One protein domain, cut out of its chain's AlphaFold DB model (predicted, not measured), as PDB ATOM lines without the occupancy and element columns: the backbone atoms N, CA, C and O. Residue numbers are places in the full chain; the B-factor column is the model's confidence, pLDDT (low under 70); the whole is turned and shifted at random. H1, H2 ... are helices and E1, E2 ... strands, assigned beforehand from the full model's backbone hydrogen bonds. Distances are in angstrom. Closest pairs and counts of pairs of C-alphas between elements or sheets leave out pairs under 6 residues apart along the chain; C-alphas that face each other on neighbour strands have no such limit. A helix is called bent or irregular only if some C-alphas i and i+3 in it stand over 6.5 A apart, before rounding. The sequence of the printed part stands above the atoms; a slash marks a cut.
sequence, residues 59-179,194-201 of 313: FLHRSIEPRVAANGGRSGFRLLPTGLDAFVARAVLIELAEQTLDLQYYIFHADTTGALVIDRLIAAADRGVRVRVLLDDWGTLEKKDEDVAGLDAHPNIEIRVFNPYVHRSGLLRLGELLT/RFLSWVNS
ATOM      1  N   PHE A  59     158.266  15.434 -44.172       88.88
ATOM      2  CA  PHE A  59     159.626  15.960 -44.058       88.88
ATOM      3  C   PHE A  59     160.598  14.911 -43.490       88.88
ATOM      4  O   PHE A  59     161.657  14.663 -44.075       88.88
ATOM      5  N   LEU A  60     160.198  14.230 -42.409       89.19
ATOM      6  CA  LEU A  60     160.992  13.170 -41.784       89.19
ATOM      7  C   LEU A  60     161.248  12.002 -42.742       89.19
ATOM      8  O   LEU A  60     162.386  11.543 -42.837       89.19
ATOM      9  N   HIS A  61     160.239  11.568 -43.504       88.88
ATOM     10  CA  HIS A  61     160.406  10.500 -44.488       88.88
ATOM     11  C   HIS A  61     161.441  10.882 -45.558       88.88
ATOM     12  O   HIS A  61     162.384  10.129 -45.797       88.88
ATOM     13  N   ARG A  62     161.325  12.074 -46.162       90.19
ATOM     14  CA  ARG A  62     162.297  12.543 -47.170       90.19
ATOM     15  C   ARG A  62     163.718  12.630 -46.615       90.19
ATOM     16  O   ARG A  62     164.669  12.336 -47.330       90.19
ATOM     17  N   SER A  63     163.860  13.019 -45.347       90.44
ATOM     18  CA  SER A  63     165.170  13.157 -44.703       90.44
ATOM     19  C   SER A  63     165.872  11.818 -44.453       90.44
ATOM     20  O   SER A  63     167.103  11.759 -44.458       90.44
ATOM     21  N   ILE A  64     165.106  10.741 -44.236       91.38
ATOM     22  CA  ILE A  64     165.658   9.428 -43.888       91.38
ATOM     23  C   ILE A  64     165.713   8.466 -45.071       91.38
ATOM     24  O   ILE A  64     166.492   7.522 -45.012       91.38
ATOM     25  N   GLU A  65     164.958   8.702 -46.144       90.69
ATOM     26  CA  GLU A  65     164.871   7.784 -47.284       90.69
ATOM     27  C   GLU A  65     166.243   7.405 -47.880       90.69
ATOM     28  O   GLU A  65     166.564   6.219 -47.898       90.69
ATOM     29  N   PRO A  66     167.167   8.330 -48.211       91.56
ATOM     30  CA  PRO A  66     168.493   7.926 -48.701       91.56
ATOM     31  C   PRO A  66     169.215   6.964 -47.731       91.56
ATOM     32  O   PRO A  66     169.921   6.043 -48.137       91.56
ATOM     33  N   ARG A  67     168.957   7.176 -46.432       91.62
ATOM     34  CA  ARG A  67     169.283   6.338 -45.267       91.62
ATOM     35  C   ARG A  67     168.844   4.883 -45.434       91.62
ATOM     36  O   ARG A  67     169.608   3.930 -45.288       91.62
ATOM     37  N   VAL A  68     167.544   4.763 -45.659       91.88
ATOM     38  CA  VAL A  68     166.781   3.519 -45.713       91.88
ATOM     39  C   VAL A  68     167.098   2.761 -46.998       91.88
ATOM     40  O   VAL A  68     167.398   1.568 -46.928       91.88
ATOM     41  N   ALA A  69     167.140   3.448 -48.143       91.56
ATOM     42  CA  ALA A  69     167.548   2.880 -49.425       91.56
ATOM     43  C   ALA A  69     168.960   2.275 -49.362       91.56
ATOM     44  O   ALA A  69     169.148   1.111 -49.717       91.56
ATOM     45  N   ALA A  70     169.935   3.008 -48.806       92.81
ATOM     46  CA  ALA A  70     171.301   2.510 -48.615       92.81
ATOM     47  C   ALA A  70     171.379   1.290 -47.673       92.81
ATOM     48  O   ALA A  70     172.308   0.490 -47.765       92.81
ATOM     49  N   ASN A  71     170.394   1.116 -46.784       92.56
ATOM     50  CA  ASN A  71     170.285  -0.031 -45.880       92.56
ATOM     51  C   ASN A  71     169.382  -1.163 -46.427       92.56
ATOM     52  O   ASN A  71     168.972  -2.054 -45.673       92.56
ATOM     53  N   GLY A  72     169.049  -1.139 -47.723       93.38
ATOM     54  CA  GLY A  72     168.223  -2.160 -48.374       93.38
ATOM     55  C   GLY A  72     166.759  -2.136 -47.929       93.38
ATOM     56  O   GLY A  72     166.160  -3.191 -47.738       93.38
ATOM     57  N   GLY A  73     166.201  -0.948 -47.678       90.88
ATOM     58  CA  GLY A  73     164.807  -0.782 -47.250       90.88
ATOM     59  C   GLY A  73     164.553  -1.103 -45.774       90.88
ATOM     60  O   GLY A  73     163.405  -1.120 -45.331       90.88
ATOM     61  N   ARG A  74     165.602  -1.382 -44.991       88.75
ATOM     62  CA  ARG A  74     165.477  -1.773 -43.581       88.75
ATOM     63  C   ARG A  74     165.516  -0.560 -42.656       88.75
ATOM     64  O   ARG A  74     166.326   0.352 -42.834       88.75
ATOM     65  N   SER A  75     164.699  -0.608 -41.605       87.50
ATOM     66  CA  SER A  75     164.763   0.337 -40.489       87.50
ATOM     67  C   SER A  75     166.111   0.263 -39.757       87.50
ATOM     68  O   SER A  75     166.846  -0.720 -39.861       87.50
ATOM     69  N   GLY A  76     166.426   1.304 -38.988       88.06
ATOM     70  CA  GLY A  76     167.639   1.374 -38.177       88.06
ATOM     71  C   GLY A  76     167.410   2.136 -36.876       88.06
ATOM     72  O   GLY A  76     166.398   2.813 -36.712       88.06
ATOM     73  N   PHE A  77     168.368   2.030 -35.961       90.19
ATOM     74  CA  PHE A  77     168.390   2.774 -34.704       90.19
ATOM     75  C   PHE A  77     169.669   3.608 -34.617       90.19
ATOM     76  O   PHE A  77     170.713   3.230 -35.151       90.19
ATOM     77  N   ARG A  78     169.593   4.754 -33.934       88.50
ATOM     78  CA  ARG A  78     170.760   5.574 -33.600       88.50
ATOM     79  C   ARG A  78     170.869   5.681 -32.091       88.50
ATOM     80  O   ARG A  78     169.940   6.145 -31.439       88.50
ATOM     81  N   LEU A  79     172.013   5.262 -31.560       93.25
ATOM     82  CA  LEU A  79     172.331   5.431 -30.149       93.25
ATOM     83  C   LEU A  79     172.663   6.900 -29.879       93.25
ATOM     84  O   LEU A  79     173.398   7.526 -30.647       93.25
ATOM     85  N   LEU A  80     172.098   7.434 -28.801       93.94
ATOM     86  CA  LEU A  80     172.354   8.786 -28.323       93.94
ATOM     87  C   LEU A  80     173.124   8.664 -27.003       93.94
ATOM     88  O   LEU A  80     172.632   7.997 -26.093       93.94
ATOM     89  N   PRO A  81     174.342   9.227 -26.913       91.38
ATOM     90  CA  PRO A  81     175.257   8.949 -25.807       91.38
ATOM     91  C   PRO A  81     174.868   9.662 -24.511       91.38
ATOM     92  O   PRO A  81     175.282   9.235 -23.438       91.38
ATOM     93  N   THR A  82     174.084  10.742 -24.594       95.00
ATOM     94  CA  THR A  82     173.693  11.544 -23.433       95.00
ATOM     95  C   THR A  82     172.176  11.659 -23.302       95.00
ATOM     96  O   THR A  82     171.427  11.592 -24.282       95.00
ATOM     97  N   GLY A  83     171.713  11.874 -22.066       89.81
ATOM     98  CA  GLY A  83     170.301  12.136 -21.784       89.81
ATOM     99  C   GLY A  83     169.790  13.421 -22.443       89.81
ATOM    100  O   GLY A  83     168.653  13.447 -22.912       89.81
ATOM    101  N   LEU A  84     170.639  14.451 -22.546       92.88
ATOM    102  CA  LEU A  84     170.295  15.716 -23.197       92.88
ATOM    103  C   LEU A  84     170.087  15.533 -24.705       92.88
ATOM    104  O   LEU A  84     169.057  15.958 -25.222       92.88
ATOM    105  N   ASP A  85     170.999  14.837 -25.392       93.44
ATOM    106  CA  ASP A  85     170.841  14.531 -26.821       93.44
ATOM    107  C   ASP A  85     169.562  13.729 -27.066       93.44
ATOM    108  O   ASP A  85     168.816  13.995 -28.007       93.44
ATOM    109  N   ALA A  86     169.280  12.762 -26.187       92.25
ATOM    110  CA  ALA A  86     168.066  11.964 -26.253       92.25
ATOM    111  C   ALA A  86     166.801  12.802 -26.035       92.25
ATOM    112  O   ALA A  86     165.803  12.595 -26.722       92.25
ATOM    113  N   PHE A  87     166.818  13.753 -25.103       92.12
ATOM    114  CA  PHE A  87     165.701  14.667 -24.882       92.12
ATOM    115  C   PHE A  87     165.473  15.590 -26.085       92.12
ATOM    116  O   PHE A  87     164.358  15.645 -26.605       92.12
ATOM    117  N   VAL A  88     166.525  16.249 -26.577       94.56
ATOM    118  CA  VAL A  88     166.447  17.160 -27.730       94.56
ATOM    119  C   VAL A  88     165.979  16.416 -28.977       94.56
ATOM    120  O   VAL A  88     165.079  16.891 -29.666       94.56
ATOM    121  N   ALA A  89     166.519  15.224 -29.243       94.12
ATOM    122  CA  ALA A  89     166.095  14.412 -30.378       94.12
ATOM    123  C   ALA A  89     164.595  14.093 -30.317       94.12
ATOM    124  O   ALA A  89     163.903  14.228 -31.322       94.12
ATOM    125  N   ARG A  90     164.068  13.724 -29.143       93.94
ATOM    126  CA  ARG A  90     162.629  13.473 -28.969       93.94
ATOM    127  C   ARG A  90     161.810  14.739 -29.178       93.94
ATOM    128  O   ARG A  90     160.852  14.696 -29.936       93.94
ATOM    129  N   ALA A  91     162.201  15.856 -28.566       94.12
ATOM    130  CA  ALA A  91     161.511  17.133 -28.725       94.12
ATOM    131  C   ALA A  91     161.404  17.540 -30.204       94.12
ATOM    132  O   ALA A  91     160.310  17.820 -30.688       94.12
ATOM    133  N   VAL A  92     162.517  17.467 -30.940       95.06
ATOM    134  CA  VAL A  92     162.566  17.775 -32.376       95.06
ATOM    135  C   VAL A  92     161.729  16.788 -33.192       95.06
ATOM    136  O   VAL A  92     160.997  17.203 -34.083       95.06
ATOM    137  N   LEU A  93     161.777  15.486 -32.891       94.56
ATOM    138  CA  LEU A  93     160.955  14.492 -33.592       94.56
ATOM    139  C   LEU A  93     159.452  14.708 -33.365       94.56
ATOM    140  O   LEU A  93     158.676  14.547 -34.302       94.56
ATOM    141  N   ILE A  94     159.044  15.106 -32.155       95.56
ATOM    142  CA  ILE A  94     157.648  15.440 -31.838       95.56
ATOM    143  C   ILE A  94     157.213  16.711 -32.588       95.56
ATOM    144  O   ILE A  94     156.103  16.778 -33.119       95.56
ATOM    145  N   GLU A  95     158.082  17.721 -32.663       94.19
ATOM    146  CA  GLU A  95     157.816  18.964 -33.396       94.19
ATOM    147  C   GLU A  95     157.708  18.731 -34.913       94.19
ATOM    148  O   GLU A  95     156.824  19.292 -35.558       94.19
ATOM    149  N   LEU A  96     158.551  17.858 -35.473       94.19
ATOM    150  CA  LEU A  96     158.580  17.534 -36.904       94.19
ATOM    151  C   LEU A  96     157.564  16.463 -37.330       94.19
ATOM    152  O   LEU A  96     157.443  16.182 -38.523       94.19
ATOM    153  N   ALA A  97     156.857  15.832 -36.392       94.25
ATOM    154  CA  ALA A  97     155.843  14.841 -36.721       94.25
ATOM    155  C   ALA A  97     154.659  15.499 -37.454       94.25
ATOM    156  O   ALA A  97     154.099  16.495 -36.987       94.25
ATOM    157  N   GLU A  98     154.281  14.913 -38.595       93.50
ATOM    158  CA  GLU A  98     153.215  15.420 -39.476       93.50
ATOM    159  C   GLU A  98     151.969  14.518 -39.514       93.50
ATOM    160  O   GLU A  98     150.877  15.009 -39.770       93.50
ATOM    161  N   GLN A  99     152.110  13.207 -39.279       91.81
ATOM    162  CA  GLN A  99     151.021  12.232 -39.468       91.81
ATOM    163  C   GLN A  99     150.784  11.377 -38.223       91.81
ATOM    164  O   GLN A  99     149.694  11.368 -37.654       91.81
ATOM    165  N   THR A 100     151.817  10.658 -37.788       92.69
ATOM    166  CA  THR A 100     151.748   9.725 -36.661       92.69
ATOM    167  C   THR A 100     152.968   9.876 -35.774       92.69
ATOM    168  O   THR A 100     154.067  10.148 -36.263       92.69
ATOM    169  N   LEU A 101     152.780   9.648 -34.481       93.94
ATOM    170  CA  LEU A 101     153.825   9.728 -33.480       93.94
ATOM    171  C   LEU A 101     153.629   8.619 -32.440       93.94
ATOM    172  O   LEU A 101     152.641   8.619 -31.711       93.94
ATOM    173  N   ASP A 102     154.593   7.704 -32.366       92.62
ATOM    174  CA  ASP A 102     154.580   6.567 -31.445       92.62
ATOM    175  C   ASP A 102     155.684   6.728 -30.396       92.62
ATOM    176  O   ASP A 102     156.866   6.822 -30.733       92.62
ATOM    177  N   LEU A 103     155.304   6.760 -29.119       91.25
ATOM    178  CA  LEU A 103     156.207   6.872 -27.977       91.25
ATOM    179  C   LEU A 103     156.145   5.599 -27.137       91.25
ATOM    180  O   LEU A 103     155.069   5.083 -26.848       91.25
ATOM    181  N   GLN A 104     157.308   5.135 -26.688       89.44
ATOM    182  CA  GLN A 104     157.429   4.062 -25.707       89.44
ATOM    183  C   GLN A 104     158.326   4.540 -24.566       89.44
ATOM    184  O   GLN A 104     159.481   4.898 -24.799       89.44
ATOM    185  N   TYR A 105     157.788   4.555 -23.349       85.75
ATOM    186  CA  TYR A 105     158.488   5.003 -22.149       85.75
ATOM    187  C   TYR A 105     158.374   3.965 -21.043       85.75
ATOM    188  O   TYR A 105     157.294   3.462 -20.758       85.75
ATOM    189  N   TYR A 106     159.512   3.674 -20.417       75.25
ATOM    190  CA  TYR A 106     159.575   2.812 -19.242       75.25
ATOM    191  C   TYR A 106     159.174   3.568 -17.970       75.25
ATOM    192  O   TYR A 106     158.373   3.084 -17.187       75.25
ATOM    193  N   ILE A 107     159.694   4.786 -17.796       71.38
ATOM    194  CA  ILE A 107     159.353   5.673 -16.682       71.38
ATOM    195  C   ILE A 107     158.960   7.025 -17.264       71.38
ATOM    196  O   ILE A 107     159.670   7.566 -18.120       71.38
ATOM    197  N   PHE A 108     157.837   7.561 -16.797       76.75
ATOM    198  CA  PHE A 108     157.392   8.917 -17.095       76.75
ATOM    199  C   PHE A 108     157.068   9.622 -15.779       76.75
ATOM    200  O   PHE A 108     156.324   9.089 -14.967       76.75
ATOM    201  N   HIS A 109     157.644  10.798 -15.558       74.06
ATOM    202  CA  HIS A 109     157.414  11.578 -14.346       74.06
ATOM    203  C   HIS A 109     156.860  12.948 -14.708       74.06
ATOM    204  O   HIS A 109     157.314  13.560 -15.677       74.06
ATOM    205  N   ALA A 110     155.944  13.462 -13.889       69.69
ATOM    206  CA  ALA A 110     155.504  14.857 -13.919       69.69
ATOM    207  C   ALA A 110     156.582  15.831 -13.379       69.69
ATOM    208  O   ALA A 110     156.338  16.638 -12.483       69.69
ATOM    209  N   ASP A 111     157.811  15.732 -13.893       81.19
ATOM    210  CA  ASP A 111     158.882  16.699 -13.652       81.19
ATOM    211  C   ASP A 111     158.957  17.734 -14.790       81.19
ATOM    212  O   ASP A 111     158.213  17.669 -15.771       81.19
ATOM    213  N   THR A 112     159.863  18.712 -14.684       86.25
ATOM    214  CA  THR A 112     160.039  19.752 -15.713       86.25
ATOM    215  C   THR A 112     160.274  19.162 -17.107       86.25
ATOM    216  O   THR A 112     159.797  19.701 -18.104       86.25
ATOM    217  N   THR A 113     161.004  18.050 -17.196       86.56
ATOM    218  CA  THR A 113     161.331  17.400 -18.468       86.56
ATOM    219  C   THR A 113     160.104  16.689 -19.034       86.56
ATOM    220  O   THR A 113     159.818  16.819 -20.224       86.56
ATOM    221  N   GLY A 114     159.357  15.980 -18.187       86.25
ATOM    222  CA  GLY A 114     158.096  15.336 -18.533       86.25
ATOM    223  C   GLY A 114     157.051  16.341 -19.002       86.25
ATOM    224  O   GLY A 114     156.492  16.162 -20.081       86.25
ATOM    225  N   ALA A 115     156.874  17.447 -18.278       87.19
ATOM    226  CA  ALA A 115     155.965  18.529 -18.660       87.19
ATOM    227  C   ALA A 115     156.302  19.099 -20.051       87.19
ATOM    228  O   ALA A 115     155.424  19.235 -20.899       87.19
ATOM    229  N   LEU A 116     157.586  19.333 -20.345       90.75
ATOM    230  CA  LEU A 116     158.024  19.813 -21.663       90.75
ATOM    231  C   LEU A 116     157.762  18.818 -22.801       90.75
ATOM    232  O   LEU A 116     157.601  19.239 -23.953       90.75
ATOM    233  N   VAL A 117     157.777  17.514 -22.513       91.50
ATOM    234  CA  VAL A 117     157.389  16.479 -23.481       91.50
ATOM    235  C   VAL A 117     155.876  16.478 -23.656       91.50
ATOM    236  O   VAL A 117     155.421  16.515 -24.796       91.50
ATOM    237  N   ILE A 118     155.105  16.500 -22.563       90.94
ATOM    238  CA  ILE A 118     153.637  16.561 -22.582       90.94
ATOM    239  C   ILE A 118     153.154  17.739 -23.435       90.94
ATOM    240  O   ILE A 118     152.384  17.530 -24.371       90.94
ATOM    241  N   ASP A 119     153.666  18.944 -23.183       92.31
ATOM    242  CA  ASP A 119     153.295  20.154 -23.925       92.31
ATOM    243  C   ASP A 119     153.499  19.982 -25.436       92.31
ATOM    244  O   ASP A 119     152.663  20.374 -26.252       92.31
ATOM    245  N   ARG A 120     154.604  19.340 -25.831       94.62
ATOM    246  CA  ARG A 120     154.903  19.062 -27.241       94.62
ATOM    247  C   ARG A 120     153.997  17.994 -27.835       94.62
ATOM    248  O   ARG A 120     153.650  18.101 -29.010       94.62
ATOM    249  N   LEU A 121     153.621  16.979 -27.058       94.06
ATOM    250  CA  LEU A 121     152.684  15.945 -27.497       94.06
ATOM    251  C   LEU A 121     151.295  16.525 -27.734       94.06
ATOM    252  O   LEU A 121     150.709  16.247 -28.777       94.06
ATOM    253  N   ILE A 122     150.814  17.378 -26.827       93.94
ATOM    254  CA  ILE A 122     149.557  18.113 -27.002       93.94
ATOM    255  C   ILE A 122     149.648  18.979 -28.258       93.94
ATOM    256  O   ILE A 122     148.819  18.845 -29.152       93.94
ATOM    257  N   ALA A 123     150.714  19.772 -28.399       95.75
ATOM    258  CA  ALA A 123     150.903  20.611 -29.579       95.75
ATOM    259  C   ALA A 123     150.975  19.800 -30.886       95.75
ATOM    260  O   ALA A 123     150.586  20.299 -31.938       95.75
ATOM    261  N   ALA A 124     151.496  18.570 -30.866       95.88
ATOM    262  CA  ALA A 124     151.463  17.673 -32.021       95.88
ATOM    263  C   ALA A 124     150.048  17.165 -32.308       95.88
ATOM    264  O   ALA A 124     149.596  17.202 -33.454       95.88
ATOM    265  N   ALA A 125     149.331  16.754 -31.270       95.50
ATOM    266  CA  ALA A 125     147.967  16.269 -31.378       95.50
ATOM    267  C   ALA A 125     146.995  17.359 -31.877       95.50
ATOM    268  O   ALA A 125     146.139  17.067 -32.718       95.50
ATOM    269  N   ASP A 126     147.189  18.611 -31.450       95.81
ATOM    270  CA  ASP A 126     146.458  19.799 -31.915       95.81
ATOM    271  C   ASP A 126     146.687  20.079 -33.409       95.81
ATOM    272  O   ASP A 126     145.781  20.532 -34.111       95.81
ATOM    273  N   ARG A 127     147.880  19.760 -33.937       95.12
ATOM    274  CA  ARG A 127     148.175  19.828 -35.385       95.12
ATOM    275  C   ARG A 127     147.492  18.716 -36.188       95.12
ATOM    276  O   ARG A 127     147.572  18.728 -37.414       95.12
ATOM    277  N   GLY A 128     146.833  17.765 -35.526       93.75
ATOM    278  CA  GLY A 128     146.200  16.607 -36.156       93.75
ATOM    279  C   GLY A 128     147.102  15.375 -36.255       93.75
ATOM    280  O   GLY A 128     146.722  14.403 -36.906       93.75
ATOM    281  N   VAL A 129     148.277  15.384 -35.614       95.50
ATOM    282  CA  VAL A 129     149.138  14.196 -35.534       95.50
ATOM    283  C   VAL A 129     148.467  13.163 -34.636       95.50
ATOM    284  O   VAL A 129     148.062  13.476 -33.518       95.50
ATOM    285  N   ARG A 130     148.386  11.909 -35.087       94.38
ATOM    286  CA  ARG A 130     147.924  10.805 -34.242       94.38
ATOM    287  C   ARG A 130     149.043  10.374 -33.299       94.38
ATOM    288  O   ARG A 130     150.033   9.800 -33.749       94.38
ATOM    289  N   VAL A 131     148.868  10.625 -32.008       95.06
ATOM    290  CA  VAL A 131     149.839  10.321 -30.958       95.06
ATOM    291  C   VAL A 131     149.436   9.050 -30.219       95.06
ATOM    292  O   VAL A 131     148.288   8.875 -29.818       95.06
ATOM    293  N   ARG A 132     150.399   8.158 -30.023       93.25
ATOM    294  CA  ARG A 132     150.238   6.884 -29.330       93.25
ATOM    295  C   ARG A 132     151.359   6.728 -28.321       93.25
ATOM    296  O   ARG A 132     152.524   6.670 -28.703       93.25
ATOM    297  N   VAL A 133     151.018   6.649 -27.042       89.94
ATOM    298  CA  VAL A 133     151.994   6.503 -25.958       89.94
ATOM    299  C   VAL A 133     151.810   5.152 -25.275       89.94
ATOM    300  O   VAL A 133     150.731   4.843 -24.772       89.94
ATOM    301  N   LEU A 134     152.873   4.347 -25.248       87.94
ATOM    302  CA  LEU A 134     152.961   3.136 -24.441       87.94
ATOM    303  C   LEU A 134     153.840   3.406 -23.214       87.94
ATOM    304  O   LEU A 134     155.030   3.689 -23.360       87.94
ATOM    305  N   LEU A 135     153.256   3.292 -22.027       84.62
ATOM    306  CA  LEU A 135     153.917   3.493 -20.736       84.62
ATOM    307  C   LEU A 135     154.111   2.153 -20.032       84.62
ATOM    308  O   LEU A 135     153.214   1.325 -20.088       84.62
ATOM    309  N   ASP A 136     155.230   1.935 -19.356       76.50
ATOM    310  CA  ASP A 136     155.387   0.808 -18.427       76.50
ATOM    311  C   ASP A 136     154.883   1.201 -17.023       76.50
ATOM    312  O   ASP A 136     155.024   2.354 -16.611       76.50
ATOM    313  N   ASP A 137     154.280   0.264 -16.286       66.00
ATOM    314  CA  ASP A 137     153.748   0.487 -14.926       66.00
ATOM    315  C   ASP A 137     154.833   0.377 -13.831       66.00
ATOM    316  O   ASP A 137     154.565   0.467 -12.630       66.00
ATOM    317  N   TRP A 138     156.102   0.177 -14.203       55.50
ATOM    318  CA  TRP A 138     157.191   0.115 -13.231       55.50
ATOM    319  C   TRP A 138     157.577   1.508 -12.699       55.50
ATOM    320  O   TRP A 138     158.519   2.142 -13.167       55.50
ATOM    321  N   GLY A 139     156.863   1.979 -11.673       54.44
ATOM    322  CA  GLY A 139     157.167   3.243 -10.979       54.44
ATOM    323  C   GLY A 139     156.563   4.501 -11.616       54.44
ATOM    324  O   GLY A 139     156.789   5.595 -11.108       54.44
ATOM    325  N   THR A 140     155.769   4.343 -12.678       51.78
ATOM    326  CA  THR A 140     155.105   5.429 -13.428       51.78
ATOM    327  C   THR A 140     153.718   5.795 -12.878       51.78
ATOM    328  O   THR A 140     153.122   6.747 -13.353       51.78
ATOM    329  N   LEU A 141     153.151   5.039 -11.922       52.56
ATOM    330  CA  LEU A 141     151.781   5.258 -11.406       52.56
ATOM    331  C   LEU A 141     151.698   5.317  -9.868       52.56
ATOM    332  O   LEU A 141     150.689   4.937  -9.262       52.56
ATOM    333  N   GLU A 142     152.737   5.822  -9.197       52.78
ATOM    334  CA  GLU A 142     152.676   6.125  -7.762       52.78
ATOM    335  C   GLU A 142     151.965   7.463  -7.514       52.78
ATOM    336  O   GLU A 142     152.601   8.480  -7.274       52.78
ATOM    337  N   LYS A 143     150.624   7.468  -7.562       50.88
ATOM    338  CA  LYS A 143     149.724   8.576  -7.146       50.88
ATOM    339  C   LYS A 143     149.984   9.983  -7.745       50.88
ATOM    340  O   LYS A 143     149.247  10.896  -7.392       50.88
ATOM    341  N   LYS A 144     150.980  10.184  -8.615       49.38
ATOM    342  CA  LYS A 144     151.461  11.509  -9.055       49.38
ATOM    343  C   LYS A 144     151.234  11.839 -10.527       49.38
ATOM    344  O   LYS A 144     151.450  12.983 -10.902       49.38
ATOM    345  N   ASP A 145     150.750  10.905 -11.340       60.12
ATOM    346  CA  ASP A 145     150.754  11.076 -12.800       60.12
ATOM    347  C   ASP A 145     149.340  11.250 -13.393       60.12
ATOM    348  O   ASP A 145     149.016  10.724 -14.461       60.12
ATOM    349  N   GLU A 146     148.484  12.022 -12.706       60.91
ATOM    350  CA  GLU A 146     147.180  12.472 -13.238       60.91
ATOM    351  C   GLU A 146     147.340  13.240 -14.560       60.91
ATOM    352  O   GLU A 146     146.503  13.114 -15.454       60.91
ATOM    353  N   ASP A 147     148.449  13.968 -14.718       66.06
ATOM    354  CA  ASP A 147     148.751  14.755 -15.917       66.06
ATOM    355  C   ASP A 147     148.883  13.877 -17.168       66.06
ATOM    356  O   ASP A 147     148.428  14.249 -18.252       66.06
ATOM    357  N   VAL A 148     149.453  12.678 -17.017       69.88
ATOM    358  CA  VAL A 148     149.595  11.724 -18.121       69.88
ATOM    359  C   VAL A 148     148.267  11.031 -18.399       69.88
ATOM    360  O   VAL A 148     147.907  10.855 -19.556       69.88
ATOM    361  N   ALA A 149     147.492  10.691 -17.367       69.44
ATOM    362  CA  ALA A 149     146.155  10.128 -17.553       69.44
ATOM    363  C   ALA A 149     145.194  11.115 -18.249       69.44
ATOM    364  O   ALA A 149     144.357  10.700 -19.050       69.44
ATOM    365  N   GLY A 150     145.340  12.420 -17.993       76.69
ATOM    366  CA  GLY A 150     144.529  13.473 -18.609       76.69
ATOM    367  C   GLY A 150     144.734  13.631 -20.119       76.69
ATOM    368  O   GLY A 150     143.851  14.144 -20.805       76.69
ATOM    369  N   LEU A 151     145.858  13.159 -20.662       81.19
ATOM    370  CA  LEU A 151     146.152  13.246 -22.093       81.19
ATOM    371  C   LEU A 151     145.247  12.365 -22.957       81.19
ATOM    372  O   LEU A 151     144.978  12.729 -24.099       81.19
ATOM    373  N   ASP A 152     144.732  11.257 -22.419       81.38
ATOM    374  CA  ASP A 152     143.809  10.362 -23.137       81.38
ATOM    375  C   ASP A 152     142.452  11.036 -23.438       81.38
ATOM    376  O   ASP A 152     141.683  10.581 -24.280       81.38
ATOM    377  N   ALA A 153     142.164  12.182 -22.806       85.62
ATOM    378  CA  ALA A 153     140.996  12.995 -23.136       85.62
ATOM    379  C   ALA A 153     141.109  13.693 -24.506       85.62
ATOM    380  O   ALA A 153     140.098  14.144 -25.055       85.62
ATOM    381  N   HIS A 154     142.318  13.822 -25.063       91.06
ATOM    382  CA  HIS A 154     142.521  14.459 -26.357       91.06
ATOM    383  C   HIS A 154     142.177  13.482 -27.503       91.06
ATOM    384  O   HIS A 154     142.726  12.385 -27.551       91.06
ATOM    385  N   PRO A 155     141.357  13.864 -28.506       91.69
ATOM    386  CA  PRO A 155     140.843  12.935 -29.527       91.69
ATOM    387  C   PRO A 155     141.918  12.270 -30.404       91.69
ATOM    388  O   PRO A 155     141.662  11.233 -31.013       91.69
ATOM    389  N   ASN A 156     143.105  12.875 -30.484       93.25
ATOM    390  CA  ASN A 156     144.243  12.367 -31.256       93.25
ATOM    391  C   ASN A 156     145.342  11.724 -30.394       93.25
ATOM    392  O   ASN A 156     146.398  11.413 -30.939       93.25
ATOM    393  N   ILE A 157     145.137  11.557 -29.082       92.62
ATOM    394  CA  ILE A 157     146.107  10.917 -28.186       92.62
ATOM    395  C   ILE A 157     145.502   9.620 -27.651       92.62
ATOM    396  O   ILE A 157     144.374   9.607 -27.182       92.62
ATOM    397  N   GLU A 158     146.258   8.530 -27.739       90.00
ATOM    398  CA  GLU A 158     145.896   7.235 -27.163       90.00
ATOM    399  C   GLU A 158     146.999   6.793 -26.201       90.00
ATOM    400  O   GLU A 158     148.159   6.649 -26.609       90.00
ATOM    401  N   ILE A 159     146.643   6.555 -24.937       87.12
ATOM    402  CA  ILE A 159     147.590   6.104 -23.912       87.12
ATOM    403  C   ILE A 159     147.288   4.673 -23.506       87.12
ATOM    404  O   ILE A 159     146.159   4.306 -23.187       87.12
ATOM    405  N   ARG A 160     148.328   3.839 -23.489       83.19
ATOM    406  CA  ARG A 160     148.240   2.468 -22.990       83.19
ATOM    407  C   ARG A 160     149.344   2.178 -21.993       83.19
ATOM    408  O   ARG A 160     150.487   2.576 -22.185       83.19
ATOM    409  N   VAL A 161     148.993   1.412 -20.966       81.12
ATOM    410  CA  VAL A 161     149.937   0.929 -19.957       81.12
ATOM    411  C   VAL A 161     150.286  -0.528 -20.260       81.12
ATOM    412  O   VAL A 161     149.419  -1.402 -20.347       81.12
ATOM    413  N   PHE A 162     151.568  -0.780 -20.480       68.25
ATOM    414  CA  PHE A 162     152.178  -2.088 -20.589       68.25
ATOM    415  C   PHE A 162     152.515  -2.587 -19.184       68.25
ATOM    416  O   PHE A 162     153.092  -1.860 -18.389       68.25
ATOM    417  N   ASN A 163     152.150  -3.838 -18.902       66.50
ATOM    418  CA  ASN A 163     152.407  -4.512 -17.629       66.50
ATOM    419  C   ASN A 163     151.740  -3.866 -16.391       66.50
ATOM    420  O   ASN A 163     152.441  -3.533 -15.445       66.50
ATOM    421  N   PRO A 164     150.398  -3.729 -16.361       60.31
ATOM    422  CA  PRO A 164     149.719  -3.190 -15.191       60.31
ATOM    423  C   PRO A 164     149.932  -4.100 -13.970       60.31
ATOM    424  O   PRO A 164     149.530  -5.267 -14.001       60.31
ATOM    425  N   TYR A 165     150.536  -3.571 -12.911       58.66
ATOM    426  CA  TYR A 165     150.645  -4.234 -11.616       58.66
ATOM    427  C   TYR A 165     149.321  -4.106 -10.866       58.66
ATOM    428  O   TYR A 165     148.709  -3.032 -10.796       58.66
ATOM    429  N   VAL A 166     148.861  -5.224 -10.306       53.03
ATOM    430  CA  VAL A 166     147.574  -5.288  -9.602       53.03
ATOM    431  C   VAL A 166     147.690  -4.603  -8.238       53.03
ATOM    432  O   VAL A 166     146.753  -3.933  -7.796       53.03
ATOM    433  N   HIS A 167     148.858  -4.692  -7.595       51.47
ATOM    434  CA  HIS A 167     149.118  -4.088  -6.295       51.47
ATOM    435  C   HIS A 167     150.111  -2.926  -6.404       51.47
ATOM    436  O   HIS A 167     151.325  -3.091  -6.509       51.47
ATOM    437  N   ARG A 168     149.575  -1.704  -6.339       58.50
ATOM    438  CA  ARG A 168     150.325  -0.456  -6.574       58.50
ATOM    439  C   ARG A 168     151.101   0.062  -5.352       58.50
ATOM    440  O   ARG A 168     151.891   0.992  -5.486       58.50
ATOM    441  N   SER A 169     150.932  -0.538  -4.169       53.62
ATOM    442  CA  SER A 169     151.694  -0.204  -2.952       53.62
ATOM    443  C   SER A 169     151.649  -1.314  -1.883       53.62
ATOM    444  O   SER A 169     150.780  -2.186  -1.903       53.62
ATOM    445  N   GLY A 170     152.587  -1.267  -0.925       59.28
ATOM    446  CA  GLY A 170     152.575  -2.083   0.299       59.28
ATOM    447  C   GLY A 170     153.161  -3.498   0.178       59.28
ATOM    448  O   GLY A 170     153.752  -3.868  -0.835       59.28
ATOM    449  N   LEU A 171     152.983  -4.305   1.233       57.62
ATOM    450  CA  LEU A 171     153.486  -5.690   1.331       57.62
ATOM    451  C   LEU A 171     152.969  -6.601   0.203       57.62
ATOM    452  O   LEU A 171     153.651  -7.543  -0.189       57.62
ATOM    453  N   LEU A 172     151.803  -6.284  -0.368       58.28
ATOM    454  CA  LEU A 172     151.218  -6.999  -1.505       58.28
ATOM    455  C   LEU A 172     151.981  -6.754  -2.816       58.28
ATOM    456  O   LEU A 172     152.124  -7.684  -3.600       58.28
ATOM    457  N   ARG A 173     152.550  -5.555  -3.023       59.09
ATOM    458  CA  ARG A 173     153.472  -5.290  -4.143       59.09
ATOM    459  C   ARG A 173     154.763  -6.084  -3.982       59.09
ATOM    460  O   ARG A 173     155.281  -6.600  -4.962       59.09
ATOM    461  N   LEU A 174     155.261  -6.220  -2.750       59.06
ATOM    462  CA  LEU A 174     156.415  -7.072  -2.455       59.06
ATOM    463  C   LEU A 174     156.090  -8.549  -2.730       59.06
ATOM    464  O   LEU A 174     156.893  -9.240  -3.341       59.06
ATOM    465  N   GLY A 175     154.893  -9.011  -2.360       60.16
ATOM    466  CA  GLY A 175     154.401 -10.354  -2.686       60.16
ATOM    467  C   GLY A 175     154.248 -10.599  -4.194       60.16
ATOM    468  O   GLY A 175     154.673 -11.641  -4.692       60.16
ATOM    469  N   GLU A 176     153.711  -9.633  -4.943       60.38
ATOM    470  CA  GLU A 176     153.611  -9.683  -6.410       60.38
ATOM    471  C   GLU A 176     155.003  -9.665  -7.053       60.38
ATOM    472  O   GLU A 176     155.277 -10.449  -7.955       60.38
ATOM    473  N   LEU A 177     155.932  -8.862  -6.533       58.16
ATOM    474  CA  LEU A 177     157.324  -8.816  -6.975       58.16
ATOM    475  C   LEU A 177     158.055 -10.147  -6.717       58.16
ATOM    476  O   LEU A 177     158.747 -10.636  -7.607       58.16
ATOM    477  N   LEU A 178     157.854 -10.751  -5.538       58.38
ATOM    478  CA  LEU A 178     158.430 -12.038  -5.120       58.38
ATOM    479  C   LEU A 178     157.878 -13.224  -5.927       58.38
ATOM    480  O   LEU A 178     158.625 -14.121  -6.307       58.38
ATOM    481  N   THR A 179     156.584 -13.218  -6.245       57.09
ATOM    482  CA  THR A 179     155.952 -14.256  -7.081       57.09
ATOM    483  C   THR A 179     156.206 -14.050  -8.578       57.09
ATOM    484  O   THR A 179     156.178 -15.008  -9.349       57.09
ATOM    485  N   ARG A 194     154.141  -7.065 -28.624       50.06
ATOM    486  CA  ARG A 194     152.901  -6.472 -28.073       50.06
ATOM    487  C   ARG A 194     152.786  -4.988 -28.422       50.06
ATOM    488  O   ARG A 194     151.694  -4.541 -28.763       50.06
ATOM    489  N   PHE A 195     153.905  -4.264 -28.413       46.25
ATOM    490  CA  PHE A 195     153.964  -2.872 -28.861       46.25
ATOM    491  C   PHE A 195     153.704  -2.747 -30.364       46.25
ATOM    492  O   PHE A 195     152.803  -2.021 -30.749       46.25
ATOM    493  N   LEU A 196     154.408  -3.503 -31.208       49.41
ATOM    494  CA  LEU A 196     154.196  -3.561 -32.656       49.41
ATOM    495  C   LEU A 196     152.795  -4.058 -32.990       49.41
ATOM    496  O   LEU A 196     152.165  -3.498 -33.874       49.41
ATOM    497  N   SER A 197     152.271  -5.068 -32.291       50.59
ATOM    498  CA  SER A 197     150.879  -5.489 -32.474       50.59
ATOM    499  C   SER A 197     149.926  -4.333 -32.193       50.59
ATOM    500  O   SER A 197     149.013  -4.123 -32.978       50.59
ATOM    501  N   TRP A 198     150.162  -3.529 -31.154       53.03
ATOM    502  CA  TRP A 198     149.334  -2.367 -30.838       53.03
ATOM    503  C   TRP A 198     149.511  -1.183 -31.800       53.03
ATOM    504  O   TRP A 198     148.526  -0.650 -32.306       53.03
ATOM    505  N   VAL A 199     150.748  -0.814 -32.119       53.88
ATOM    506  CA  VAL A 199     151.096   0.155 -33.170       53.88
ATOM    507  C   VAL A 199     150.461  -0.258 -34.506       53.88
ATOM    508  O   VAL A 199     150.068   0.591 -35.301       53.88
ATOM    509  N   ASN A 200     150.271  -1.556 -34.735       47.88
ATOM    510  CA  ASN A 200     149.597  -2.087 -35.917       47.88
ATOM    511  C   ASN A 200     148.114  -2.446 -35.676       47.88
ATOM    512  O   ASN A 200     147.432  -2.890 -36.601       47.88
ATOM    513  N   SER A 201     147.585  -2.256 -34.462       44.25
ATOM    514  CA  SER A 201     146.191  -2.536 -34.107       44.25
ATOM    515  C   SER A 201     145.296  -1.370 -34.515       44.25
ATOM    516  O   SER A 201     145.657  -0.197 -34.407       44.25
TER     517      SER A 201
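What this domain is: This is residues 59 to 179 and 194 to 201 of the 313 residues of the protein "PLDc_2 domain-containing protein" of Gemmatimonadetes bacterium (UniProt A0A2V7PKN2). What is the main picture? A three-stranded parallel sheet, order E1, E2, E3, has H3 and H4 over one face and short H6 over the other, with H2 packed beside H3; H1 and H5 sit at opposite ends of the long axis. What is it made of? The 129 printed residues have H1, H2, E1, H3, E2, H4, E3, H5, H6: six named helices and three named strands, class mixed. It is only just loose, close to compact, with radius of gyration of the C-alphas 16.9 A and spans 54 by 33 by 32 A.

How they stand to each other: What comes first? H1, residues 59 to 70, is close but not clearly touching H2, residues 83 to 96. With residues 91 to 95 alone H2 touches H3, residues 112 to 126; their closest C-alphas, of Ile 94 and Arg 120, are 6.5 A apart. How is the sheet built? E1, residues 100 to 105, is parallel to E2, residues 130 to 136, with N 103 and O 132 2.8 A apart, and E2 to E3, residues 157 to 162, with N 160 and O 133 2.9 A apart, both within hydrogen-bond range. With H3 and H4, residues 146 to 153, these make two strand-helix-strand units, parallel neighbours joined through a helix, E1, H3, E2 and E2, H4, E3, with right-handed crossovers. What is on it? H3 lies over E2 at height 11.0 A, H4 over E3 at 8.5 A on the same face, and H6, residues 194 to 199, over E2 at 9.1 A on the opposite face; H5, residues 171 to 179, is not on it. Every O i to N i+4 pair is within hydrogen-bond range in H2, H5 and H6, but 6 of 8 in H1, 10 of 11 in H3 and 1 of 4 in H4, which has 4 of 5 O i to N i+3 pairs.

Where its parts are: Where does H1 begin? C-alpha 59 is at (159.626, 15.960, -44.058); H1 is irregular, C-alphas 63 and 66 being 7.4 A apart. How long is H3, and where does H6 end? H3 spans 21.1 A, and C-alpha 199 is at (151.096, 0.155, -33.170).

The domain as a whole: What is cut? Residues 180 to 193 are not printed, with C-alphas 179 and 194 22.6 A apart; the H1 to H2 link is long. Where is confidence low? pLDDT is under 70 at residues 110, 137 to 149, 162 to 179 and 194 to 201.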